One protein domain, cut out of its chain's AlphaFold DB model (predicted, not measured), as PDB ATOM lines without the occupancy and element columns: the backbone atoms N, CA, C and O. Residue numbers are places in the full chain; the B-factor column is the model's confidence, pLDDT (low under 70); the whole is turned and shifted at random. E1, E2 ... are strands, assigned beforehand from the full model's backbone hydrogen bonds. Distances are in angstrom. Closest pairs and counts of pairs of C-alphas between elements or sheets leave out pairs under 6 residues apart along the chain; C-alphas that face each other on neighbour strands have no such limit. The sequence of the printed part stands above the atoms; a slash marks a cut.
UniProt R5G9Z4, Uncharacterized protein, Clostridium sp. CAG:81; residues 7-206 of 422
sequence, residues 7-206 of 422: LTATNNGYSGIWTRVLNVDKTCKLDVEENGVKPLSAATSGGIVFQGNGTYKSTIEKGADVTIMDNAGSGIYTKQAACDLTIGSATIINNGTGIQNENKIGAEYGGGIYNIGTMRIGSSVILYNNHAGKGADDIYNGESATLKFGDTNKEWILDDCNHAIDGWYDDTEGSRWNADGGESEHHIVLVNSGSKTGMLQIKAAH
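AT A GLANCE: This is residues 7 to 206 of the 422 residues of an uncharacterized protein of Clostridium sp. CAG:81 (UniProt R5G9Z4). With little regular structure, the chain winds in stacked turns, a three-walled solenoid. E2, E4, E7, E9 and E11 make one wall, E1, E3 and E6 with the later parts of E8 and E10 another, their earlier parts with E5 and E12 the third; E15 then E13 continue the first, E14 the third, antiparallel. Of 200 printed residues, 71 lie in fifteen named strands, E1 to E15 in order; the domain is all strand and compact, radius of gyration of the C-alphas 15.4 A, spans 47 by 38 by 31 A.

HOW THE PARTS SIT: In the branched sheet, E8, residues 84 to 93, bends by 90 degrees at residue 89; E10, residues 118 to 128, is its parallel neighbour, N 85 and O 118 within hydrogen-bond range at 2.9 A. The two sheets form a sandwich, face to face.

IN THESE COORDINATES: E8, 21.5 A long, begins at C-alpha (190.820, 144.498, 132.028); E10, 20.1 A long, ends at (195.533, 130.257, 147.947).

THE WHOLE: The printed part has no cut. Residues 171 to 193 form a long link, with pLDDT under 70 at residues 183 to 184.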
ATOM      1  N   LEU A   7     210.496 146.372 140.504       98.44
ATOM      2  CA  LEU A   7     209.750 147.281 141.374       98.44
ATOM      3  C   LEU A   7     209.400 146.547 142.668       98.44
ATOM      4  O   LEU A   7     208.896 145.433 142.618       98.44
ATOM      5  N   THR A   8     209.631 147.201 143.799       98.56
ATOM      6  CA  THR A   8     209.315 146.673 145.125       98.56
ATOM      7  C   THR A   8     208.487 147.716 145.865       98.56
ATOM      8  O   THR A   8     208.884 148.880 145.949       98.56
ATOM      9  N   ALA A   9     207.328 147.311 146.373       98.31
ATOM     10  CA  ALA A   9     206.442 148.128 147.186       98.31
ATOM     11  C   ALA A   9     206.111 147.356 148.460       98.31
ATOM     12  O   ALA A   9     205.258 146.471 148.441       98.31
ATOM     13  N   THR A  10     206.801 147.681 149.554       98.12
ATOM     14  CA  THR A  10     206.695 146.922 150.803       98.12
ATOM     15  C   THR A  10     206.476 147.802 152.019       98.12
ATOM     16  O   THR A  10     207.020 148.909 152.077       98.12
ATOM     17  N   ASN A  11     205.729 147.301 153.008       97.06
ATOM     18  CA  ASN A  11     205.532 147.958 154.308       97.06
ATOM     19  C   ASN A  11     204.985 149.400 154.188       97.06
ATOM     20  O   ASN A  11     205.328 150.306 154.956       97.06
ATOM     21  N   ASN A  12     204.157 149.655 153.169       97.88
ATOM     22  CA  ASN A  12     203.540 150.963 152.988       97.88
ATOM     23  C   ASN A  12     202.383 151.163 153.977       97.88
ATOM     24  O   ASN A  12     201.644 150.242 154.320       97.88
ATOM     25  N   GLY A  13     202.168 152.413 154.401       97.06
ATOM     26  CA  GLY A  13     201.039 152.760 155.274       97.06
ATOM     27  C   GLY A  13     199.670 152.503 154.630       97.06
ATOM     28  O   GLY A  13     198.712 152.176 155.317       97.06
ATOM     29  N   TYR A  14     199.584 152.601 153.310       96.38
ATOM     30  CA  TYR A  14     198.390 152.285 152.528       96.38
ATOM     31  C   TYR A  14     198.738 151.173 151.538       96.38
ATOM     32  O   TYR A  14     199.729 150.473 151.728       96.38
ATOM     33  N   SER A  15     197.956 151.024 150.476       96.88
ATOM     34  CA  SER A  15     198.272 150.107 149.387       96.88
ATOM     35  C   SER A  15     199.688 150.272 148.842       96.88
ATOM     36  O   SER A  15     200.205 151.390 148.787       96.88
ATOM     37  N   GLY A  16     200.263 149.179 148.341       97.81
ATOM     38  CA  GLY A  16     201.592 149.192 147.736       97.81
ATOM     39  C   GLY A  16     201.624 149.953 146.412       97.81
ATOM     40  O   GLY A  16     202.421 150.873 146.231       97.81
ATOM     41  N   ILE A  17     200.736 149.605 145.476       97.81
ATOM     42  CA  ILE A  17     200.734 150.173 144.119       97.81
ATOM     43  C   ILE A  17     199.349 150.667 143.728       97.81
ATOM     44  O   ILE A  17     198.357 149.960 143.861       97.81
ATOM     45  N   TRP A  18     199.292 151.874 143.164       96.44
ATOM     46  CA  TRP A  18     198.101 152.428 142.524       96.44
ATOM     47  C   TRP A  18     198.382 152.639 141.044       96.44
ATOM     48  O   TRP A  18     199.250 153.433 140.680       96.44
ATOM     49  N   THR A  19     197.643 151.950 140.176       96.00
ATOM     50  CA  THR A  19     197.887 152.053 138.734       96.00
ATOM     51  C   THR A  19     196.627 151.955 137.886       96.00
ATOM     52  O   THR A  19     195.630 151.336 138.253       96.00
ATOM     53  N   ARG A  20     196.684 152.592 136.715       96.06
ATOM     54  CA  ARG A  20     195.672 152.525 135.650       96.06
ATOM     55  C   ARG A  20     196.034 151.537 134.542       96.06
ATOM     56  O   ARG A  20     195.149 151.132 133.790       96.06
ATOM     57  N   VAL A  21     197.320 151.201 134.418       95.56
ATOM     58  CA  VAL A  21     197.875 150.236 133.459       95.56
ATOM     59  C   VAL A  21     199.020 149.495 134.140       95.56
ATOM     60  O   VAL A  21     199.992 150.121 134.562       95.56
ATOM     61  N   LEU A  22     198.928 148.172 134.220       95.75
ATOM     62  CA  LEU A  22     199.979 147.316 134.758       95.75
ATOM     63  C   LEU A  22     200.413 146.316 133.690       95.75
ATOM     64  O   LEU A  22     199.791 145.275 133.507       95.75
ATOM     65  N   ASN A  23     201.483 146.654 132.978       97.75
ATOM     66  CA  ASN A  23     202.132 145.734 132.052       97.75
ATOM     67  C   ASN A  23     203.476 145.319 132.638       97.75
ATOM     68  O   ASN A  23     204.301 146.193 132.919       97.75
ATOM     69  N   VAL A  24     203.687 144.021 132.822       98.50
ATOM     70  CA  VAL A  24     204.916 143.438 133.374       98.50
ATOM     71  C   VAL A  24     205.351 142.327 132.435       98.50
ATOM     72  O   VAL A  24     204.650 141.326 132.314       98.50
ATOM     73  N   ASP A  25     206.462 142.529 131.726       98.38
ATOM     74  CA  ASP A  25     206.989 141.492 130.840       98.38
ATOM     75  C   ASP A  25     207.673 140.365 131.626       98.38
ATOM     76  O   ASP A  25     208.051 140.525 132.790       98.38
ATOM     77  N   LYS A  26     207.866 139.219 130.970       98.38
ATOM     78  CA  LYS A  26     208.461 138.019 131.582       98.38
ATOM     79  C   LYS A  26     209.902 138.173 132.085       98.38
ATOM     80  O   LYS A  26     210.464 137.221 132.612       98.38
ATOM     81  N   THR A  27     210.557 139.304 131.823       98.25
ATOM     82  CA  THR A  27     211.930 139.560 132.282       98.25
ATOM     83  C   THR A  27     211.971 140.348 133.583       98.25
ATOM     84  O   THR A  27     213.045 140.513 134.151       98.25
ATOM     85  N   CYS A  28     210.828 140.871 134.027       98.69
ATOM     86  CA  CYS A  28     210.741 141.795 135.145       98.69
ATOM     87  C   CYS A  28     210.397 141.104 136.466       98.69
ATOM     88  O   CYS A  28     209.803 140.025 136.480       98.69
ATOM     89  N   LYS A  29     210.725 141.808 137.556       98.69
ATOM     90  CA  LYS A  29     210.382 141.451 138.933       98.69
ATOM     91  C   LYS A  29     209.456 142.487 139.563       98.69
ATOM     92  O   LYS A  29     209.709 143.687 139.425       98.69
ATOM     93  N   LEU A  30     208.397 142.054 140.235       98.75
ATOM     94  CA  LEU A  30     207.452 142.915 140.939       98.75
ATOM     95  C   LEU A  30     207.105 142.317 142.305       98.75
ATOM     96  O   LEU A  30     206.360 141.347 142.363       98.75
ATOM     97  N   ASP A  31     207.571 142.954 143.376       98.75
ATOM     98  CA  ASP A  31     207.281 142.529 144.749       98.75
ATOM     99  C   ASP A  31     206.332 143.531 145.415       98.75
ATOM    100  O   ASP A  31     206.631 144.729 145.489       98.75
ATOM    101  N   VAL A  32     205.179 143.066 145.889       98.75
ATOM    102  CA  VAL A  32     204.162 143.896 146.551       98.75
ATOM    103  C   VAL A  32     203.732 143.227 147.848       98.75
ATOM    104  O   VAL A  32     202.799 142.426 147.856       98.75
ATOM    105  N   GLU A  33     204.416 143.547 148.945       98.44
ATOM    106  CA  GLU A  33     204.314 142.758 150.179       98.44
ATOM    107  C   GLU A  33     204.081 143.610 151.432       98.44
ATOM    108  O   GLU A  33     204.514 144.757 151.502       98.44
ATOM    109  N   GLU A  34     203.393 143.077 152.442       98.06
ATOM    110  CA  GLU A  34     203.265 143.715 153.771       98.06
ATOM    111  C   GLU A  34     202.661 145.139 153.767       98.06
ATOM    112  O   GLU A  34     202.894 145.940 154.674       98.06
ATOM    113  N   ASN A  35     201.901 145.517 152.736       98.44
ATOM    114  CA  ASN A  35     201.345 146.870 152.636       98.44
ATOM    115  C   ASN A  35     200.047 147.031 153.438       98.44
ATOM    116  O   ASN A  35     199.373 146.064 153.785       98.44
ATOM    117  N   GLY A  36     199.658 148.282 153.695       97.50
ATOM    118  CA  GLY A  36     198.443 148.621 154.430       97.50
ATOM    119  C   GLY A  36     198.623 148.575 155.947       97.50
ATOM    120  O   GLY A  36     197.791 148.002 156.646       97.50
ATOM    121  N   VAL A  37     199.677 149.218 156.463       97.25
ATOM    122  CA  VAL A  37     199.983 149.321 157.910       97.25
ATOM    123  C   VAL A  37     199.144 150.382 158.643       97.25
ATOM    124  O   VAL A  37     198.938 150.317 159.852       97.25
ATOM    125  N   LYS A  38     198.643 151.390 157.924       96.06
ATOM    126  CA  LYS A  38     197.829 152.512 158.437       96.06
ATOM    127  C   LYS A  38     196.600 152.811 157.557       96.06
ATOM    128  O   LYS A  38     196.336 153.984 157.264       96.06
ATOM    129  N   PRO A  39     195.857 151.797 157.083       93.38
ATOM    130  CA  PRO A  39     194.778 152.012 156.139       93.38
ATOM    131  C   PRO A  39     193.605 152.714 156.823       93.38
ATOM    132  O   PRO A  39     193.398 152.593 158.030       93.38
ATOM    133  N   LEU A  40     192.815 153.439 156.032       91.69
ATOM    134  CA  LEU A  40     191.562 154.043 156.503       91.69
ATOM    135  C   LEU A  40     190.360 153.120 156.258       91.69
ATOM    136  O   LEU A  40     189.314 153.291 156.872       91.69
ATOM    137  N   SER A  41     190.503 152.174 155.328       91.94
ATOM    138  CA  SER A  41     189.490 151.191 154.941       91.94
ATOM    139  C   SER A  41     190.113 150.051 154.128       91.94
ATOM    140  O   SER A  41     191.218 150.210 153.596       91.94
ATOM    141  N   ALA A  42     189.367 148.955 153.950       89.31
ATOM    142  CA  ALA A  42     189.746 147.807 153.116       89.31
ATOM    143  C   ALA A  42     190.167 148.206 151.684       89.31
ATOM    144  O   ALA A  42     191.136 147.702 151.124       89.31
ATOM    145  N   ALA A  43     189.500 149.205 151.093       86.19
ATOM    146  CA  ALA A  43     189.813 149.695 149.746       86.19
ATOM    147  C   ALA A  43     191.161 150.443 149.644       86.19
ATOM    148  O   ALA A  43     191.602 150.785 148.545       86.19
ATOM    149  N   THR A  44     191.796 150.747 150.780       91.31
ATOM    150  CA  THR A  44     193.088 151.449 150.867       91.31
ATOM    151  C   THR A  44     194.202 150.591 151.465       91.31
ATOM    152  O   THR A  44     195.307 151.099 151.654       91.31
ATOM    153  N   SER A  45     193.932 149.312 151.751       93.75
ATOM    154  CA  SER A  45     194.890 148.362 152.330       93.75
ATOM    155  C   SER A  45     195.391 147.299 151.347       93.75
ATOM    156  O   SER A  45     196.302 146.556 151.692       93.75
ATOM    157  N   GLY A  46     194.828 147.210 150.135       93.50
ATOM    158  CA  GLY A  46     195.218 146.177 149.167       93.50
ATOM    159  C   GLY A  46     196.634 146.341 148.606       93.50
ATOM    160  O   GLY A  46     197.136 147.459 148.541       93.50
ATOM    161  N   GLY A  47     197.263 145.255 148.155       98.25
ATOM    162  CA  GLY A  47     198.607 145.287 147.568       98.25
ATOM    163  C   GLY A  47     198.649 146.147 146.306       98.25
ATOM    164  O   GLY A  47     199.306 147.193 146.263       98.25
ATOM    165  N   ILE A  48     197.879 145.753 145.292       98.44
ATOM    166  CA  ILE A  48     197.731 146.483 144.031       98.44
ATOM    167  C   ILE A  48     196.296 146.984 143.885       98.44
ATOM    168  O   ILE A  48     195.366 146.210 143.671       98.44
ATOM    169  N   VAL A  49     196.118 148.302 143.896       97.38
ATOM    170  CA  VAL A  49     194.858 148.958 143.532       97.38
ATOM    171  C   VAL A  49     194.881 149.287 142.044       97.38
ATOM    172  O   VAL A  49     195.513 150.248 141.585       97.38
ATOM    173  N   PHE A  50     194.155 148.483 141.278       96.81
ATOM    174  CA  PHE A  50     194.024 148.620 139.841       96.81
ATOM    175  C   PHE A  50     192.785 149.447 139.489       96.81
ATOM    176  O   PHE A  50     191.645 149.008 139.610       96.81
ATOM    177  N   GLN A  51     193.007 150.680 139.038       94.50
ATOM    178  CA  GLN A  51     191.931 151.569 138.602       94.50
ATOM    179  C   GLN A  51     191.433 151.233 137.197       94.50
ATOM    180  O   GLN A  51     190.306 151.572 136.851       94.50
ATOM    181  N   GLY A  52     192.275 150.630 136.356       91.88
ATOM    182  CA  GLY A  52     192.008 150.547 134.924       91.88
ATOM    183  C   GLY A  52     191.880 151.929 134.268       91.88
ATOM    184  O   GLY A  52     191.918 152.986 134.905       91.88
ATOM    185  N   ASN A  53     191.747 151.939 132.949       91.31
ATOM    186  CA  ASN A  53     191.576 153.176 132.178       91.31
ATOM    187  C   ASN A  53     190.528 153.051 131.058       91.31
ATOM    188  O   ASN A  53     190.301 154.023 130.344       91.31
ATOM    189  N   GLY A  54     189.919 151.872 130.881       90.50
ATOM    190  CA  GLY A  54     188.895 151.606 129.863       90.50
ATOM    191  C   GLY A  54     189.382 151.546 128.411       90.50
ATOM    192  O   GLY A  54     188.589 151.228 127.535       90.50
ATOM    193  N   THR A  55     190.658 151.829 128.138       92.44
ATOM    194  CA  THR A  55     191.244 151.833 126.782       92.44
ATOM    195  C   THR A  55     192.297 150.739 126.614       92.44
ATOM    196  O   THR A  55     192.272 149.975 125.654       92.44
ATOM    197  N   TYR A  56     193.230 150.651 127.560       92.50
ATOM    198  CA  TYR A  56     194.361 149.735 127.532       92.50
ATOM    199  C   TYR A  56     194.140 148.574 128.485       92.50
ATOM    200  O   TYR A  56     193.880 148.771 129.676       92.50
ATOM    201  N   LYS A  57     194.342 147.372 127.952       94.06
ATOM    202  CA  LYS A  57     194.433 146.145 128.734       94.06
ATOM    203  C   LYS A  57     195.755 146.106 129.486       94.06
ATOM    204  O   LYS A  57     196.758 146.647 129.018       94.06
ATOM    205  N   SER A  58     195.731 145.478 130.651       97.81
ATOM    206  CA  SER A  58     196.910 145.227 131.474       97.81
ATOM    207  C   SER A  58     197.283 143.752 131.417       97.81
ATOM    208  O   SER A  58     196.413 142.881 131.347       97.81
ATOM    209  N   THR A  59     198.574 143.459 131.384       98.38
ATOM    210  CA  THR A  59     199.083 142.090 131.300       98.38
ATOM    211  C   THR A  59     200.326 141.929 132.157       98.38
ATOM    212  O   THR A  59     201.346 142.570 131.914       98.38
ATOM    213  N   ILE A  60     200.249 141.026 133.127       98.69
ATOM    214  CA  ILE A  60     201.428 140.402 133.722       98.69
ATOM    215  C   ILE A  60     201.711 139.171 132.865       98.69
ATOM    216  O   ILE A  60     200.873 138.274 132.774       98.69
ATOM    217  N   GLU A  61     202.825 139.156 132.146       98.62
ATOM    218  CA  GLU A  61     203.152 138.060 131.239       98.62
ATOM    219  C   GLU A  61     203.491 136.780 132.005       98.62
ATOM    220  O   GLU A  61     204.053 136.815 133.096       98.62
ATOM    221  N   LYS A  62     203.202 135.625 131.400       98.06
ATOM    222  CA  LYS A  62     203.649 134.340 131.941       98.06
ATOM    223  C   LYS A  62     205.179 134.302 131.988       98.06
ATOM    224  O   LYS A  62     205.833 134.468 130.959       98.06
ATOM    225  N   GLY A  63     205.715 134.010 133.167       96.75
ATOM    226  CA  GLY A  63     207.150 133.968 133.446       96.75
ATOM    227  C   GLY A  63     207.692 135.244 134.088       96.75
ATOM    228  O   GLY A  63     208.867 135.254 134.433       96.75
ATOM    229  N   ALA A  64     206.873 136.287 134.266       98.38
ATOM    230  CA  ALA A  64     207.238 137.411 135.121       98.38
ATOM    231  C   ALA A  64     207.352 136.941 136.579       98.38
ATOM    232  O   ALA A  64     206.523 136.141 137.032       98.38
ATOM    233  N   ASP A  65     208.356 137.447 137.291       98.50
ATOM    234  CA  ASP A  65     208.586 137.162 138.708       98.50
ATOM    235  C   ASP A  65     207.756 138.146 139.539       98.50
ATOM    236  O   ASP A  65     208.096 139.323 139.641       98.50
ATOM    237  N   VAL A  66     206.591 137.713 140.023       98.81
ATOM    238  CA  VAL A  66     205.641 138.599 140.706       98.81
ATOM    239  C   VAL A  66     205.191 137.978 142.018       98.81
ATOM    240  O   VAL A  66     204.583 136.908 142.003       98.81
ATOM    241  N   THR A  67     205.412 138.684 143.125       98.81
ATOM    242  CA  THR A  67     204.895 138.334 144.453       98.81
ATOM    243  C   THR A  67     203.941 139.415 144.947       98.81
ATOM    244  O   THR A  67     204.181 140.618 144.821       98.81
ATOM    245  N   ILE A  68     202.798 138.983 145.469       98.88
ATOM    246  CA  ILE A  68     201.775 139.835 146.062       98.88
ATOM    247  C   ILE A  68     201.343 139.142 147.345       98.88
ATOM    248  O   ILE A  68     200.466 138.280 147.320       98.88
ATOM    249  N   MET A  69     202.017 139.444 148.447       98.38
ATOM    250  CA  MET A  69     201.922 138.627 149.655       98.38
ATOM    251  C   MET A  69     201.720 139.460 150.905       98.38
ATOM    252  O   MET A  69     202.176 140.596 150.978       98.38
ATOM    253  N   ASP A  70     201.034 138.898 151.896       98.06
ATOM    254  CA  ASP A  70     200.953 139.482 153.237       98.06
ATOM    255  C   ASP A  70     200.458 140.943 153.247       98.06
ATOM    256  O   ASP A  70     200.799 141.725 154.132       98.06
ATOM    257  N   ASN A  71     199.677 141.370 152.250       98.56
ATOM    258  CA  ASN A  71     199.089 142.705 152.259       98.56
ATOM    259  C   ASN A  71     197.869 142.707 153.183       98.56
ATOM    260  O   ASN A  71     197.100 141.750 153.211       98.56
ATOM    261  N   ALA A  72     197.656 143.802 153.913       98.31
ATOM    262  CA  ALA A  72     196.536 143.905 154.841       98.31
ATOM    263  C   ALA A  72     195.183 143.703 154.144       98.31
ATOM    264  O   ALA A  72     194.329 143.013 154.683       98.31
ATOM    265  N   GLY A  73     194.972 144.308 152.974       98.06
ATOM    266  CA  GLY A  73     193.769 144.126 152.152       98.06
ATOM    267  C   GLY A  73     193.982 143.144 151.004       98.06
ATOM    268  O   GLY A  73     194.958 142.404 150.987       98.06
ATOM    269  N   SER A  74     193.093 143.193 150.008       98.50
ATOM    270  CA  SER A  74     193.175 142.315 148.837       98.50
ATOM    271  C   SER A  74     194.543 142.389 148.157       98.50
ATOM    272  O   SER A  74     195.044 143.494 147.930       98.50
ATOM    273  N   GLY A  75     195.116 141.260 147.744       98.69
ATOM    274  CA  GLY A  75     196.353 141.248 146.960       98.69
ATOM    275  C   GLY A  75     196.216 142.109 145.699       98.69
ATOM    276  O   GLY A  75     196.986 143.048 145.476       98.69
ATOM    277  N   ILE A  76     195.156 141.872 144.921       98.62
ATOM    278  CA  ILE A  76     194.751 142.722 143.795       98.62
ATOM    279  C   ILE A  76     193.316 143.204 143.998       98.62
ATOM    280  O   ILE A  76     192.381 142.413 144.070       98.62
ATOM    281  N   TYR A  77     193.128 144.520 143.997       98.19
ATOM    282  CA  TYR A  77     191.824 145.169 144.078       98.19
ATOM    283  C   TYR A  77     191.526 145.936 142.791       98.19
ATOM    284  O   TYR A  77     192.178 146.938 142.483       98.19
ATOM    285  N   THR A  78     190.520 145.509 142.031       97.06
ATOM    286  CA  THR A  78     190.030 146.276 140.875       97.06
ATOM    287  C   THR A  78     188.983 147.295 141.317       97.06
ATOM    288  O   THR A  78     188.088 146.984 142.094       97.06
ATOM    289  N   LYS A  79     189.093 148.539 140.843       94.38
ATOM    290  CA  LYS A  79     188.282 149.653 141.369       94.38
ATOM    291  C   LYS A  79     187.037 149.986 140.548       94.38
ATOM    292  O   LYS A  79     186.201 150.757 141.006       94.38
ATOM    293  N   GLN A  80     186.915 149.453 139.333       94.75
ATOM    294  CA  GLN A  80     185.785 149.731 138.440       94.75
ATOM    295  C   GLN A  80     185.685 148.712 137.299       94.75
ATOM    296  O   GLN A  80     186.684 148.106 136.913       94.75
ATOM    297  N   ALA A  81     184.502 148.617 136.683       95.75
ATOM    298  CA  ALA A  81     184.208 147.699 135.576       95.75
ATOM    299  C   ALA A  81     185.126 147.855 134.350       95.75
ATOM    300  O   ALA A  81     185.340 146.906 133.603       95.75
ATOM    301  N   ALA A  82     185.721 149.037 134.163       95.25
ATOM    302  CA  ALA A  82     186.659 149.324 133.077       95.25
ATOM    303  C   ALA A  82     188.050 148.667 133.247       95.25
ATOM    304  O   ALA A  82     188.942 148.890 132.421       95.25
ATOM    305  N   CYS A  83     188.277 147.918 134.329       97.38
ATOM    306  CA  CYS A  83     189.490 147.131 134.524       97.38
ATOM    307  C   CYS A  83     189.496 145.911 133.588       97.38
ATOM    308  O   CYS A  83     188.543 145.140 133.585       97.38
ATOM    309  N   ASP A  84     190.577 145.709 132.831       97.75
ATOM    310  CA  ASP A  84     190.820 144.498 132.028       97.75
ATOM    311  C   ASP A  84     192.265 144.038 132.274       97.75
ATOM    312  O   ASP A  84     193.213 144.673 131.794       97.75
ATOM    313  N   LEU A  85     192.431 142.987 133.085       98.38
ATOM    314  CA  LEU A  85     193.725 142.472 133.540       98.38
ATOM    315  C   LEU A  85     193.880 140.986 133.195       98.38
ATOM    316  O   LEU A  85     193.013 140.162 133.478       98.38
ATOM    317  N   THR A  86     195.018 140.634 132.607       98.69
ATOM    318  CA  THR A  86     195.452 139.242 132.433       98.69
ATOM    319  C   THR A  86     196.696 138.987 133.277       98.69
ATOM    320  O   THR A  86     197.656 139.751 133.196       98.69
ATOM    321  N   ILE A  87     196.684 137.923 134.077       98.75
ATOM    322  CA  ILE A  87     197.777 137.524 134.968       98.75
ATOM    323  C   ILE A  87     198.311 136.180 134.483       98.75
ATOM    324  O   ILE A  87     197.648 135.158 134.613       98.75
ATOM    325  N   GLY A  88     199.487 136.179 133.866       98.00
ATOM    326  CA  GLY A  88     200.134 134.980 133.343       98.00
ATOM    327  C   GLY A  88     200.926 134.204 134.396       98.00
ATOM    328  O   GLY A  88     200.955 132.976 134.327       98.00
ATOM    329  N   SER A  89     201.545 134.904 135.348       96.94
ATOM    330  CA  SER A  89     202.226 134.348 136.524       96.94
ATOM    331  C   SER A  89     202.224 135.365 137.662       96.94
ATOM    332  O   SER A  89     202.405 136.555 137.421       96.94
ATOM    333  N   ALA A  90     201.986 134.888 138.879       98.56
ATOM    334  CA  ALA A  90     202.124 135.622 140.133       98.56
ATOM    335  C   ALA A  90     201.969 134.637 141.299       98.56
ATOM    336  O   ALA A  90     201.255 133.643 141.156       98.56
ATOM    337  N   THR A  91     202.573 134.945 142.439       98.75
ATOM    338  CA  THR A  91     202.260 134.324 143.729       98.75
ATOM    339  C   THR A  91     201.429 135.302 144.544       98.75
ATOM    340  O   THR A  91     201.899 136.398 144.845       98.75
ATOM    341  N   ILE A  92     200.188 134.931 144.855       98.81
ATOM    342  CA  ILE A  92     199.195 135.767 145.535       98.81
ATOM    343  C   ILE A  92     198.670 134.995 146.748       98.81
ATOM    344  O   ILE A  92     197.721 134.222 146.627       98.81
ATOM    345  N   ILE A  93     199.315 135.160 147.900       98.38
ATOM    346  CA  ILE A  93     199.016 134.382 149.112       98.38
ATOM    347  C   ILE A  93     199.037 135.269 150.361       98.38
ATOM    348  O   ILE A  93     199.680 136.320 150.359       98.38
ATOM    349  N   ASN A  94     198.352 134.854 151.427       97.62
ATOM    350  CA  ASN A  94     198.349 135.491 152.754       97.62
ATOM    351  C   ASN A  94     197.858 136.948 152.789       97.62
ATOM    352  O   ASN A  94     198.124 137.696 153.732       97.62
ATOM    353  N   ASN A  95     197.141 137.389 151.760       98.62
ATOM    354  CA  ASN A  95     196.596 138.740 151.712       98.62
ATOM    355  C   ASN A  95     195.251 138.820 152.444       98.62
ATOM    356  O   ASN A  95     194.529 137.833 152.564       98.62
ATOM    357  N   GLY A  96     194.874 140.020 152.881       98.06
ATOM    358  CA  GLY A  96     193.518 140.329 153.334       98.06
ATOM    359  C   GLY A  96     193.240 140.112 154.824       98.06
ATOM    360  O   GLY A  96     192.175 140.504 155.300       98.06
ATOM    361  N   THR A  97     194.196 139.591 155.595       96.00
ATOM    362  CA  THR A  97     194.035 139.337 157.041       96.00
ATOM    363  C   THR A  97     194.014 140.607 157.900       96.00
ATOM    364  O   THR A  97     193.556 140.591 159.042       96.00
ATOM    365  N   GLY A  98     194.567 141.714 157.394       96.25
ATOM    366  CA  GLY A  98     194.739 142.954 158.148       96.25
ATOM    367  C   GLY A  98     195.754 142.876 159.295       96.25
ATOM    368  O   GLY A  98     195.857 143.833 160.067       96.25
ATOM    369  N   ILE A  99     196.514 141.780 159.446       95.25
ATOM    370  CA  ILE A  99     197.422 141.588 160.594       95.25
ATOM    371  C   ILE A  99     198.530 142.645 160.684       95.25
ATOM    372  O   ILE A  99     199.026 142.896 161.783       95.25
ATOM    373  N   GLN A 100     198.841 143.288 159.561       95.06
ATOM    374  CA  GLN A 100     199.876 144.293 159.330       95.06
ATOM    375  C   GLN A 100     199.523 145.648 159.958       95.06
ATOM    376  O   GLN A 100     200.401 146.495 160.103       95.06
ATOM    377  N   ASN A 101     198.260 145.881 160.335       96.00
ATOM    378  CA  ASN A 101     197.828 147.125 160.968       96.00
ATOM    379  C   ASN A 101     197.170 146.909 162.340       96.00
ATOM    380  O   ASN A 101     196.591 145.862 162.630       96.00
ATOM    381  N   GLU A 102     197.255 147.933 163.193       95.00
ATOM    382  CA  GLU A 102     196.757 147.903 164.581       95.00
ATOM    383  C   GLU A 102     195.241 147.683 164.660       95.00
ATOM    384  O   GLU A 102     194.750 147.041 165.585       95.00
ATOM    385  N   ASN A 103     194.508 148.178 163.662       93.50
ATOM    386  CA  ASN A 103     193.049 148.138 163.622       93.50
ATOM    387  C   ASN A 103     192.490 146.852 162.993       93.50
ATOM    388  O   ASN A 103     191.271 146.735 162.878       93.50
ATOM    389  N   LYS A 104     193.352 145.921 162.552       95.44
ATOM    390  CA  LYS A 104     192.972 144.678 161.854       95.44
ATOM    391  C   LYS A 104     192.027 144.910 160.668       95.44
ATOM    392  O   LYS A 104     191.123 144.127 160.398       95.44
ATOM    393  N   ILE A 105     192.241 146.011 159.950       96.75
ATOM    394  CA  ILE A 105     191.488 146.358 158.744       96.75
ATOM    395  C   ILE A 105     192.019 145.495 157.598       96.75
ATOM    396  O   ILE A 105     193.077 145.789 157.030       96.75
ATOM    397  N   GLY A 106     191.273 144.430 157.312       97.25
ATOM    398  CA  GLY A 106     191.532 143.452 156.263       97.25
ATOM    399  C   GLY A 106     190.754 143.691 154.966       97.25
ATOM    400  O   GLY A 106     190.165 144.756 154.761       97.25
ATOM    401  N   ALA A 107     190.730 142.684 154.093       97.94
ATOM    402  CA  ALA A 107     189.783 142.611 152.984       97.94
ATOM    403  C   ALA A 107     188.395 142.199 153.505       97.94
ATOM    404  O   ALA A 107     188.278 141.317 154.351       97.94
ATOM    405  N   GLU A 108     187.323 142.810 152.993       97.00
ATOM    406  CA  GLU A 108     185.962 142.323 153.276       97.00
ATOM    407  C   GLU A 108     185.594 141.139 152.379       97.00
ATOM    408  O   GLU A 108     184.988 140.182 152.850       97.00
ATOM    409  N   TYR A 109     186.015 141.208 151.115       97.75
ATOM    410  CA  TYR A 109     185.847 140.181 150.097       97.75
ATOM    411  C   TYR A 109     187.112 140.075 149.257       97.75
ATOM    412  O   TYR A 109     187.764 141.095 149.014       97.75
ATOM    413  N   GLY A 110     187.408 138.888 148.734       98.12
ATOM    414  CA  GLY A 110     188.487 138.688 147.771       98.12
ATOM    415  C   GLY A 110     189.843 139.020 148.375       98.12
ATOM    416  O   GLY A 110     190.481 139.984 147.944       98.12
ATOM    417  N   GLY A 111     190.263 138.271 149.395       98.31
ATOM    418  CA  GLY A 111     191.561 138.456 150.050       98.31
ATOM    419  C   GLY A 111     192.717 138.353 149.062       98.31
ATOM    420  O   GLY A 111     193.605 139.199 149.045       98.31
ATOM    421  N   GLY A 112     192.676 137.387 148.149       98.69
ATOM    422  CA  GLY A 112     193.635 137.321 147.048       98.69
ATOM    423  C   GLY A 112     193.305 138.359 145.977       98.69
ATOM    424  O   GLY A 112     194.109 139.239 145.649       98.69
ATOM    425  N   ILE A 113     192.093 138.270 145.434       98.81
ATOM    426  CA  ILE A 113     191.620 139.061 144.302       98.81
ATOM    427  C   ILE A 113     190.193 139.555 144.545       98.81
ATOM    428  O   ILE A 113     189.256 138.769 144.669       98.81
ATOM    429  N   TYR A 114     190.011 140.872 144.460       98.69
ATOM    430  CA  TYR A 114     188.710 141.527 144.351       98.69
ATOM    431  C   TYR A 114     188.489 142.038 142.918       98.69
ATOM    432  O   TYR A 114     189.029 143.077 142.503       98.69
ATOM    433  N   ASN A 115     187.699 141.303 142.130       98.50
ATOM    434  CA  ASN A 115     187.404 141.612 140.735       98.50
ATOM    435  C   ASN A 115     185.990 142.183 140.544       98.50
ATOM    436  O   ASN A 115     185.001 141.497 140.760       98.50
ATOM    437  N   ILE A 116     185.885 143.405 140.029       97.62
ATOM    438  CA  ILE A 116     184.637 144.018 139.546       97.62
ATOM    439  C   ILE A 116     184.712 144.398 138.060       97.62
ATOM    440  O   ILE A 116     183.822 145.075 137.552       97.62
ATOM    441  N   GLY A 117     185.776 143.985 137.363       97.38
ATOM    442  CA  GLY A 117     185.979 144.195 135.930       97.38
ATOM    443  C   GLY A 117     186.149 142.879 135.176       97.38
ATOM    444  O   GLY A 117     185.416 141.917 135.383       97.38
ATOM    445  N   THR A 118     187.111 142.837 134.263       98.06
ATOM    446  CA  THR A 118     187.475 141.649 133.490       98.06
ATOM    447  C   THR A 118     188.829 141.124 133.949       98.06
ATOM    448  O   THR A 118     189.830 141.842 133.866       98.06
ATOM    449  N   MET A 119     188.882 139.861 134.374       98.50
ATOM    450  CA  MET A 119     190.118 139.220 134.814       98.50
ATOM    451  C   MET A 119     190.343 137.853 134.167       98.50
ATOM    452  O   MET A 119     189.420 137.058 134.003       98.50
ATOM    453  N   ARG A 120     191.592 137.572 133.787       98.56
ATOM    454  CA  ARG A 120     192.028 136.269 133.259       98.56
ATOM    455  C   ARG A 120     193.272 135.810 134.005       98.56
ATOM    456  O   ARG A 120     194.309 136.456 133.901       98.56
ATOM    457  N   ILE A 121     193.167 134.701 134.718       98.50
ATOM    458  CA  ILE A 121     194.208 134.108 135.553       98.50
ATOM    459  C   ILE A 121     194.769 132.890 134.815       98.50
ATOM    460  O   ILE A 121     194.034 131.986 134.413       98.50
ATOM    461  N   GLY A 122     196.073 132.908 134.562       93.06
ATOM    462  CA  GLY A 122     196.805 131.825 133.922       93.06
ATOM    463  C   GLY A 122     197.099 130.686 134.894       93.06
ATOM    464  O   GLY A 122     197.208 130.891 136.095       93.06
ATOM    465  N   SER A 123     197.315 129.485 134.361       88.75
ATOM    466  CA  SER A 123     197.587 128.274 135.153       88.75
ATOM    467  C   SER A 123     198.929 128.277 135.902       88.75
ATOM    468  O   SER A 123     199.252 127.305 136.570       88.75
ATOM    469  N   SER A 124     199.764 129.303 135.717       91.19
ATOM    470  CA  SER A 124     201.036 129.478 136.437       91.19
ATOM    471  C   SER A 124     200.916 130.479 137.589       91.19
ATOM    472  O   SER A 124     201.932 130.890 138.139       91.19
ATOM    473  N   VAL A 125     199.699 130.917 137.912       98.00
ATOM    474  CA  VAL A 125     199.418 131.745 139.084       98.00
ATOM    475  C   VAL A 125     199.205 130.836 140.288       98.00
ATOM    476  O   VAL A 125     198.475 129.851 140.201       98.00
ATOM    477  N   ILE A 126     199.848 131.184 141.395       98.00
ATOM    478  CA  ILE A 126     199.674 130.562 142.702       98.00
ATOM    479  C   ILE A 126     198.748 131.472 143.506       98.00
ATOM    480  O   ILE A 126     199.069 132.647 143.685       98.00
ATOM    481  N   LEU A 127     197.592 130.959 143.927       98.38
ATOM    482  CA  LEU A 127     196.536 131.755 144.557       98.38
ATOM    483  C   LEU A 127     195.754 130.894 145.554       98.38
ATOM    484  O   LEU A 127     194.867 130.150 145.149       98.38
ATOM    485  N   TYR A 128     196.142 130.971 146.821       97.81
ATOM    486  CA  TYR A 128     195.533 130.257 147.947       97.81
ATOM    487  C   TYR A 128     195.958 130.925 149.270       97.81
ATOM    488  O   TYR A 128     196.807 131.823 149.251       97.81
ATOM    489  N   ASN A 129     195.394 130.497 150.404       97.19
ATOM    490  CA  ASN A 129     195.674 131.035 151.748       97.19
ATOM    491  C   ASN A 129     195.518 132.555 151.841       97.19
ATOM    492  O   ASN A 129     196.269 133.237 152.531       97.19
ATOM    493  N   ASN A 130     194.593 133.132 151.084       98.38
ATOM    494  CA  ASN A 130     194.201 134.511 151.318       98.38
ATOM    495  C   ASN A 130     192.973 134.545 152.229       98.38
ATOM    496  O   ASN A 130     192.320 133.528 152.435       98.38
ATOM    497  N   HIS A 131     192.663 135.713 152.786       97.19
ATOM    498  CA  HIS A 131     191.606 135.838 153.780       97.19
ATOM    499  C   HIS A 131     190.703 137.038 153.532       97.19
ATOM    500  O   HIS A 131     191.151 138.124 153.159       97.19
ATOM    501  N   ALA A 132     189.422 136.857 153.814       97.62
ATOM    502  CA  ALA A 132     188.416 137.898 153.746       97.62
ATOM    503  C   ALA A 132     187.451 137.807 154.934       97.62
ATOM    504  O   ALA A 132     187.120 136.728 155.427       97.62
ATOM    505  N   GLY A 133     186.985 138.964 155.405       96.25
ATOM    506  CA  GLY A 133     186.129 139.047 156.587       96.25
ATOM    507  C   GLY A 133     184.708 138.511 156.386       96.25
ATOM    508  O   GLY A 133     184.123 138.015 157.345       96.25
ATOM    509  N   LYS A 134     184.141 138.616 155.176       96.06
ATOM    510  CA  LYS A 134     182.741 138.234 154.897       96.06
ATOM    511  C   LYS A 134     182.612 136.995 154.022       96.06
ATOM    512  O   LYS A 134     181.772 136.150 154.304       96.06
ATOM    513  N   GLY A 135     183.436 136.883 152.989       95.69
ATOM    514  CA  GLY A 135     183.435 135.762 152.053       95.69
ATOM    515  C   GLY A 135     184.488 135.962 150.972       95.69
ATOM    516  O   GLY A 135     185.070 137.043 150.867       95.69
ATOM    517  N   ALA A 136     184.707 134.947 150.146       97.69
ATOM    518  CA  ALA A 136     185.706 134.931 149.089       97.69
ATOM    519  C   ALA A 136     187.132 135.175 149.605       97.69
ATOM    520  O   ALA A 136     187.754 136.180 149.261       97.69
ATOM    521  N   ASP A 137     187.660 134.263 150.413       98.19
ATOM    522  CA  ASP A 137     189.050 134.303 150.879       98.19
ATOM    523  C   ASP A 137     190.031 134.539 149.718       98.19
ATOM    524  O   ASP A 137     190.824 135.482 149.761       98.19
ATOM    525  N   ASP A 138     189.903 133.797 148.615       98.62
ATOM    526  CA  ASP A 138     190.816 133.929 147.478       98.62
ATOM    527  C   ASP A 138     190.281 134.819 146.361       98.62
ATOM    528  O   ASP A 138     190.956 135.775 145.971       98.62
ATOM    529  N   ILE A 139     189.092 134.536 145.815       98.81
ATOM    530  CA  ILE A 139     188.572 135.271 144.652       98.81
ATOM    531  C   ILE A 139     187.135 135.718 144.872       98.81
ATOM    532  O   ILE A 139     186.209 134.908 144.927       98.81
ATOM    533  N   TYR A 140     186.950 137.035 144.858       98.69
ATOM    534  CA  TYR A 140     185.655 137.674 144.671       98.69
ATOM    535  C   TYR A 140     185.513 138.153 143.222       98.69
ATOM    536  O   TYR A 140     186.353 138.908 142.723       98.69
ATOM    537  N   ASN A 141     184.426 137.766 142.555       98.62
ATOM    538  CA  ASN A 141     183.980 138.322 141.281       98.62
ATOM    539  C   ASN A 141     182.635 139.030 141.488       98.62
ATOM    540  O   ASN A 141     181.695 138.430 142.000       98.62
ATOM    541  N   GLY A 142     182.530 140.293 141.083       97.81
ATOM    542  CA  GLY A 142     181.311 141.086 141.223       97.81
ATOM    543  C   GLY A 142     180.213 140.722 140.219       97.81
ATOM    544  O   GLY A 142     180.456 140.109 139.183       97.81
ATOM    545  N   GLU A 143     178.992 141.189 140.484       96.19
ATOM    546  CA  GLU A 143     177.769 140.869 139.722       96.19
ATOM    547  C   GLU A 143     177.819 141.161 138.215       96.19
ATOM    548  O   GLU A 143     177.117 140.530 137.432       96.19
ATOM    549  N   SER A 144     178.628 142.127 137.783       95.12
ATOM    550  CA  SER A 144     178.806 142.471 136.361       95.12
ATOM    551  C   SER A 144     180.203 142.128 135.837       95.12
ATOM    552  O   SER A 144     180.566 142.512 134.724       95.12
ATOM    553  N   ALA A 145     181.011 141.447 136.648       98.06
ATOM    554  CA  ALA A 145     182.400 141.153 136.351       98.06
ATOM    555  C   ALA A 145     182.541 139.847 135.567       98.06
ATOM    556  O   ALA A 145     181.705 138.943 135.651       98.06
ATOM    557  N   THR A 146     183.638 139.730 134.826       98.38
ATOM    558  CA  THR A 146     184.009 138.498 134.128       98.38
ATOM    559  C   THR A 146     185.337 137.983 134.654       98.38
ATOM    560  O   THR A 146     186.292 138.743 134.833       98.38
ATOM    561  N   LEU A 147     185.399 136.676 134.872       98.62
ATOM    562  CA  LEU A 147     186.563 135.981 135.394       98.62
ATOM    563  C   LEU A 147     186.852 134.762 134.522       98.62
ATOM    564  O   LEU A 147     185.951 134.020 134.143       98.62
ATOM    565  N   LYS A 148     188.124 134.527 134.217       97.88
ATOM    566  CA  LYS A 148     188.609 133.234 133.737       97.88
ATOM    567  C   LYS A 148     189.727 132.763 134.651       97.88
ATOM    568  O   LYS A 148     190.691 133.501 134.810       97.88
ATOM    569  N   PHE A 149     189.624 131.558 135.190       97.31
ATOM    570  CA  PHE A 149     190.624 130.972 136.085       97.31
ATOM    571  C   PHE A 149     190.778 129.471 135.822       97.31
ATOM    572  O   PHE A 149     189.930 128.874 135.156       97.31
ATOM    573  N   GLY A 150     191.902 128.902 136.257       86.88
ATOM    574  CA  GLY A 150     192.201 127.473 136.143       86.88
ATOM    575  C   GLY A 150     191.904 126.708 137.430       86.88
ATOM    576  O   GLY A 150     191.444 127.290 138.412       86.88
ATOM    577  N   ASP A 151     192.167 125.407 137.407       87.00
ATOM    578  CA  ASP A 151     192.044 124.538 138.579       87.00
ATOM    579  C   ASP A 151     193.053 124.916 139.675       87.00
ATOM    580  O   ASP A 151     194.050 125.599 139.416       87.00
ATOM    581  N   THR A 152     192.784 124.464 140.899       91.12
ATOM    582  CA  THR A 152     193.757 124.479 141.996       91.12
ATOM    583  C   THR A 152     194.900 123.493 141.728       91.12
ATOM    584  O   THR A 152     194.887 122.723 140.762       91.12
ATOM    585  N   ASN A 153     195.918 123.507 142.588       83.50
ATOM    586  CA  ASN A 153     197.013 122.544 142.550       83.50
ATOM    587  C   ASN A 153     197.046 121.735 143.853       83.50
ATOM    588  O   ASN A 153     197.032 122.312 144.933       83.50
ATOM    589  N   LYS A 154     197.173 120.408 143.735       76.44
ATOM    590  CA  LYS A 154     197.293 119.474 144.868       76.44
ATOM    591  C   LYS A 154     198.573 119.644 145.688       76.44
ATOM    592  O   LYS A 154     198.695 119.071 146.763       76.44
ATOM    593  N   GLU A 155     199.545 120.382 145.163       85.81
ATOM    594  CA  GLU A 155     200.754 120.775 145.890       85.81
ATOM    595  C   GLU A 155     200.524 121.993 146.799       85.81
ATOM    596  O   GLU A 155     201.404 122.328 147.592       85.81
ATOM    597  N   TRP A 156     199.384 122.682 146.682       91.50
ATOM    598  CA  TRP A 156     199.034 123.774 147.585       91.50
ATOM    599  C   TRP A 156     198.519 123.209 148.906       91.50
ATOM    600  O   TRP A 156     197.707 122.285 148.918       91.50
ATOM    601  N   ILE A 157     199.005 123.772 150.011       89.75
ATOM    602  CA  ILE A 157     198.712 123.314 151.369       89.75
ATOM    603  C   ILE A 157     198.042 124.453 152.130       89.75
ATOM    604  O   ILE A 157     198.611 125.545 152.218       89.75
ATOM    605  N   LEU A 158     196.856 124.187 152.674       89.62
ATOM    606  CA  LEU A 158     196.154 125.135 153.531       89.62
ATOM    607  C   LEU A 158     196.958 125.423 154.802       89.62
ATOM    608  O   LEU A 158     197.556 124.522 155.386       89.62
ATOM    609  N   ASP A 159     197.000 126.682 155.226       84.75
ATOM    610  CA  ASP A 159     197.768 127.106 156.400       84.75
ATOM    611  C   ASP A 159     197.037 126.902 157.735       84.75
ATOM    612  O   ASP A 159     197.691 126.823 158.776       84.75
ATOM    613  N   ASP A 160     195.713 126.782 157.713       82.44
ATOM    614  CA  ASP A 160     194.866 126.587 158.891       82.44
ATOM    615  C   ASP A 160     194.815 125.124 159.367       82.44
ATOM    616  O   ASP A 160     194.925 124.874 160.571       82.44
ATOM    617  N   CYS A 161     194.724 124.160 158.448       83.44
ATOM    618  CA  CYS A 161     194.628 122.728 158.764       83.44
ATOM    619  C   CYS A 161     195.804 121.878 158.247       83.44
ATOM    620  O   CYS A 161     195.936 120.710 158.613       83.44
ATOM    621  N   ASN A 162     196.707 122.445 157.434       86.12
ATOM    622  CA  ASN A 162     197.842 121.733 156.827       86.12
ATOM    623  C   ASN A 162     197.427 120.549 155.924       86.12
ATOM    624  O   ASN A 162     198.197 119.605 155.717       86.12
ATOM    625  N   HIS A 163     196.222 120.602 155.358       85.56
ATOM    626  CA  HIS A 163     195.740 119.647 154.364       85.56
ATOM    627  C   HIS A 163     196.028 120.119 152.936       85.56
ATOM    628  O   HIS A 163     196.182 121.311 152.655       85.56
ATOM    629  N   ALA A 164     196.117 119.159 152.014       84.75
ATOM    630  CA  ALA A 164     196.294 119.449 150.599       84.75
ATOM    631  C   ALA A 164     194.997 119.991 149.995       84.75
ATOM    632  O   ALA A 164     193.936 119.398 150.157       84.75
ATOM    633  N   ILE A 165     195.101 121.084 149.247       88.62
ATOM    634  CA  ILE A 165     193.982 121.653 148.497       88.62
ATOM    635  C   ILE A 165     193.611 120.705 147.356       88.62
ATOM    636  O   ILE A 165     194.465 120.286 146.571       88.62
ATOM    637  N   ASP A 166     192.323 120.417 147.204       84.88
ATOM    638  CA  ASP A 166     191.807 119.554 146.139       84.88
ATOM    639  C   ASP A 166     190.869 120.280 145.163       84.88
ATOM    640  O   ASP A 166     190.584 119.748 144.085       84.88
ATOM    641  N   GLY A 167     190.453 121.511 145.482       88.25
ATOM    642  CA  GLY A 167     189.449 122.205 144.690       88.25
ATOM    643  C   GLY A 167     189.217 123.663 145.071       88.25
ATOM    644  O   GLY A 167     189.732 124.180 146.063       88.25
ATOM    645  N   TRP A 168     188.426 124.325 144.229       94.12
ATOM    646  CA  TRP A 168     187.804 125.604 144.549       94.12
ATOM    647  C   TRP A 168     186.450 125.333 145.191       94.12
ATOM    648  O   TRP A 168     185.655 124.576 144.634       94.12
ATOM    649  N   TYR A 169     186.175 125.986 146.308       94.56
ATOM    650  CA  TYR A 169     184.946 125.834 147.068       94.56
ATOM    651  C   TYR A 169     184.212 127.158 147.178       94.56
ATOM    652  O   TYR A 169     184.825 128.227 147.212       94.56
ATOM    653  N   ASP A 170     182.888 127.070 147.208       95.56
ATOM    654  CA  ASP A 170     182.010 128.189 147.503       95.56
ATOM    655  C   ASP A 170     182.337 128.756 148.884       95.56
ATOM    656  O   ASP A 170     182.347 128.045 149.885       95.56
ATOM    657  N   ASP A 171     182.598 130.054 148.916       97.06
ATOM    658  CA  ASP A 171     182.944 130.790 150.127       97.06
ATOM    659  C   ASP A 171     182.103 132.067 150.209       97.06
ATOM    660  O   ASP A 171     182.605 133.172 150.403       97.06
ATOM    661  N   THR A 172     180.808 131.923 149.944       96.06
ATOM    662  CA  THR A 172     179.861 133.035 149.878       96.06
ATOM    663  C   THR A 172     179.549 133.567 151.280       96.06
ATOM    664  O   THR A 172     179.463 132.808 152.241       96.06
ATOM    665  N   GLU A 173     179.355 134.882 151.422       94.75
ATOM    666  CA  GLU A 173     178.886 135.467 152.686       94.75
ATOM    667  C   GLU A 173     177.630 134.742 153.208       94.75
ATOM    668  O   GLU A 173     176.633 134.607 152.501       94.75
ATOM    669  N   GLY A 174     177.691 134.262 154.454       90.50
ATOM    670  CA  GLY A 174     176.620 133.481 155.088       90.50
ATOM    671  C   GLY A 174     176.628 131.978 154.774       90.50
ATOM    672  O   GLY A 174     175.912 131.221 155.423       90.50
ATOM    673  N   SER A 175     177.448 131.527 153.828       89.19
ATOM    674  CA  SER A 175     177.657 130.113 153.479       89.19
ATOM    675  C   SER A 175     179.118 129.924 153.074       89.19
ATOM    676  O   SER A 175     179.451 129.714 151.908       89.19
ATOM    677  N   ARG A 176     180.000 130.135 154.051       93.62
ATOM    678  CA  ARG A 176     181.452 130.056 153.880       93.62
ATOM    679  C   ARG A 176     181.910 128.613 153.930       93.62
ATOM    680  O   ARG A 176     181.307 127.833 154.660       93.62
ATOM    681  N   TRP A 177     182.963 128.279 153.188       94.19
ATOM    682  CA  TRP A 177     183.499 126.918 153.188       94.19
ATOM    683  C   TRP A 177     183.877 126.479 154.606       94.19
ATOM    684  O   TRP A 177     184.456 127.259 155.366       94.19
ATOM    685  N   ASN A 178     183.544 125.234 154.939       90.12
ATOM    686  CA  ASN A 178     183.865 124.614 156.215       90.12
ATOM    687  C   ASN A 178     183.876 123.088 156.048       90.12
ATOM    688  O   ASN A 178     182.808 122.483 155.995       90.12
ATOM    689  N   ALA A 179     185.052 122.474 155.917       84.75
ATOM    690  CA  ALA A 179     185.190 121.012 155.908       84.75
ATOM    691  C   ALA A 179     185.641 120.442 157.264       84.75
ATOM    692  O   ALA A 179     185.502 119.248 157.482       84.75
ATOM    693  N   ASP A 180     186.170 121.288 158.155       81.44
ATOM    694  CA  ASP A 180     186.727 120.884 159.456       81.44
ATOM    695  C   ASP A 180     185.735 121.079 160.625       81.44
ATOM    696  O   ASP A 180     186.075 120.852 161.790       81.44
ATOM    697  N   GLY A 181     184.527 121.570 160.335       77.38
ATOM    698  CA  GLY A 181     183.441 121.736 161.302       77.38
ATOM    699  C   GLY A 181     182.774 120.413 161.682       77.38
ATOM    700  O   GLY A 181     183.190 119.343 161.262       77.38
ATOM    701  N   GLY A 182     181.712 120.476 162.487       70.56
ATOM    702  CA  GLY A 182     180.822 119.314 162.627       70.56
ATOM    703  C   GLY A 182     179.957 119.119 161.375       70.56
ATOM    704  O   GLY A 182     179.742 120.079 160.637       70.56
ATOM    705  N   GLU A 183     179.372 117.931 161.184       64.25
ATOM    706  CA  GLU A 183     178.539 117.594 160.007       64.25
ATOM    707  C   GLU A 183     177.496 118.677 159.666       64.25
ATOM    708  O   GLU A 183     177.444 119.197 158.550       64.25
ATOM    709  N   SER A 184     176.730 119.116 160.669       68.00
ATOM    710  CA  SER A 184     175.713 120.173 160.515       68.00
ATOM    711  C   SER A 184     176.271 121.551 160.106       68.00
ATOM    712  O   SER A 184     175.550 122.414 159.598       68.00
ATOM    713  N   GLU A 185     177.571 121.773 160.280       76.81
ATOM    714  CA  GLU A 185     178.278 123.012 159.953       76.81
ATOM    715  C   GLU A 185     179.017 122.935 158.612       76.81
ATOM    716  O   GLU A 185     179.509 123.965 158.144       76.81
ATOM    717  N   HIS A 186     179.060 121.761 157.966       81.88
ATOM    718  CA  HIS A 186     179.813 121.574 156.731       81.88
ATOM    719  C   HIS A 186     179.318 122.463 155.587       81.88
ATOM    720  O   HIS A 186     178.126 122.601 155.328       81.88
ATOM    721  N   HIS A 187     180.235 123.051 154.835       88.19
ATOM    722  CA  HIS A 187     179.911 123.698 153.569       88.19
ATOM    723  C   HIS A 187     181.041 123.436 152.592       88.19
ATOM    724  O   HIS A 187     182.096 124.057 152.657       88.19
ATOM    725  N   ILE A 188     180.830 122.469 151.708       86.75
ATOM    726  CA  ILE A 188     181.877 121.905 150.848       86.75
ATOM    727  C   ILE A 188     181.414 121.867 149.390       86.75
ATOM    728  O   ILE A 188     181.643 120.907 148.660       86.75
ATOM    729  N   VAL A 189     180.747 122.936 148.949       86.00
ATOM    730  CA  VAL A 189     180.234 123.046 147.579       86.00
ATOM    731  C   VAL A 189     181.373 123.374 146.619       86.00
ATOM    732  O   VAL A 189     181.933 124.470 146.663       86.00
ATOM    733  N   LEU A 190     181.687 122.453 145.708       84.88
ATOM    734  CA  LEU A 190     182.728 122.644 144.699       84.88
ATOM    735  C   LEU A 190     182.315 123.670 143.635       84.88
ATOM    736  O   LEU A 190     181.173 123.744 143.168       84.88
ATOM    737  N   VAL A 191     183.302 124.420 143.159       86.19
ATOM    738  CA  VAL A 191     183.163 125.364 142.056       86.19
ATOM    739  C   VAL A 191     184.120 124.985 140.935       86.19
ATOM    740  O   VAL A 191     185.338 125.027 141.074       86.19
ATOM    741  N   ASN A 192     183.562 124.674 139.765       84.31
ATOM    742  CA  ASN A 192     184.376 124.395 138.587       84.31
ATOM    743  C   ASN A 192     185.137 125.643 138.128       84.31
ATOM    744  O   ASN A 192     184.565 126.740 138.054       84.31
ATOM    745  N   SER A 193     186.394 125.443 137.733       88.12
ATOM    746  CA  SER A 193     187.194 126.458 137.056       88.12
ATOM    747  C   SER A 193     186.640 126.790 135.662       88.12
ATOM    748  O   SER A 193     185.678 126.191 135.173       88.12
ATOM    749  N   GLY A 194     187.228 127.788 135.004       85.25
ATOM    750  CA  GLY A 194     186.841 128.207 133.662       85.25
ATOM    751  C   GLY A 194     186.360 129.650 133.607       85.25
ATOM    752  O   GLY A 194     186.833 130.510 134.349       85.25
ATOM    753  N   SER A 195     185.478 129.943 132.651       92.94
ATOM    754  CA  SER A 195     184.957 131.293 132.424       92.94
ATOM    755  C   SER A 195     183.641 131.502 133.160       92.94
ATOM    756  O   SER A 195     182.673 130.794 132.906       92.94
ATOM    757  N   LYS A 196     183.607 132.507 134.034       92.31
ATOM    758  CA  LYS A 196     182.451 132.890 134.844       92.31
ATOM    759  C   LYS A 196     182.095 134.349 134.582       92.31
ATOM    760  O   LYS A 196     182.967 135.187 134.340       92.31
ATOM    761  N   THR A 197     180.802 134.638 134.609       94.56
ATOM    762  CA  THR A 197     180.258 135.998 134.569       94.56
ATOM    763  C   THR A 197     179.302 136.143 135.735       94.56
ATOM    764  O   THR A 197     178.563 135.209 136.034       94.56
ATOM    765  N   GLY A 198     179.312 137.310 136.364       94.38
ATOM    766  CA  GLY A 198     178.474 137.577 137.519       94.38
ATOM    767  C   GLY A 198     179.085 137.118 138.831       94.38
ATOM    768  O   GLY A 198     180.254 136.735 138.890       94.38
ATOM    769  N   MET A 199     178.297 137.238 139.894       96.38
ATOM    770  CA  MET A 199     178.805 137.095 141.251       96.38
ATOM    771  C   MET A 199     179.422 135.711 141.480       96.38
ATOM    772  O   MET A 199     178.822 134.693 141.145       96.38
ATOM    773  N   LEU A 200     180.622 135.691 142.058       97.25
ATOM    774  CA  LEU A 200     181.301 134.474 142.490       97.25
ATOM    775  C   LEU A 200     182.140 134.771 143.730       97.25
ATOM    776  O   LEU A 200     182.859 135.769 143.754       97.25
ATOM    777  N   GLN A 201     182.064 133.900 144.731       98.38
ATOM    778  CA  GLN A 201     182.838 133.999 145.963       98.38
ATOM    779  C   GLN A 201     183.436 132.630 146.257       98.38
ATOM    780  O   GLN A 201     182.688 131.688 146.503       98.38
ATOM    781  N   ILE A 202     184.757 132.497 146.147       98.00
ATOM    782  CA  ILE A 202     185.421 131.196 146.281       98.00
ATOM    783  C   ILE A 202     186.727 131.265 147.055       98.00
ATOM    784  O   ILE A 202     187.413 132.293 147.061       98.00
ATOM    785  N   LYS A 203     187.086 130.112 147.620       97.19
ATOM    786  CA  LYS A 203     188.404 129.830 148.180       97.19
ATOM    787  C   LYS A 203     188.973 128.518 147.653       97.19
ATOM    788  O   LYS A 203     188.222 127.633 147.250       97.19
ATOM    789  N   ALA A 204     190.289 128.399 147.613       96.12
ATOM    790  CA  ALA A 204     190.979 127.137 147.407       96.12
ATOM    791  C   ALA A 204     191.006 126.397 148.748       96.12
ATOM    792  O   ALA A 204     191.459 126.967 149.737       96.12
ATOM    793  N   ALA A 205     190.499 125.167 148.799       94.50
ATOM    794  CA  ALA A 205     190.445 124.383 150.033       94.50
ATOM    795  C   ALA A 205     190.391 122.868 149.755       94.50
ATOM    796  O   ALA A 205     190.663 122.442 148.627       94.50
ATOM    797  N   HIS A 206     190.081 122.064 150.776       86.12
ATOM    798  CA  HIS A 206     189.837 120.623 150.646       86.12
ATOM    799  C   HIS A 206     188.372 120.253 150.915       86.12
ATOM    800  O   HIS A 206     187.629 121.007 151.549       86.12
TER     801      HIS A 206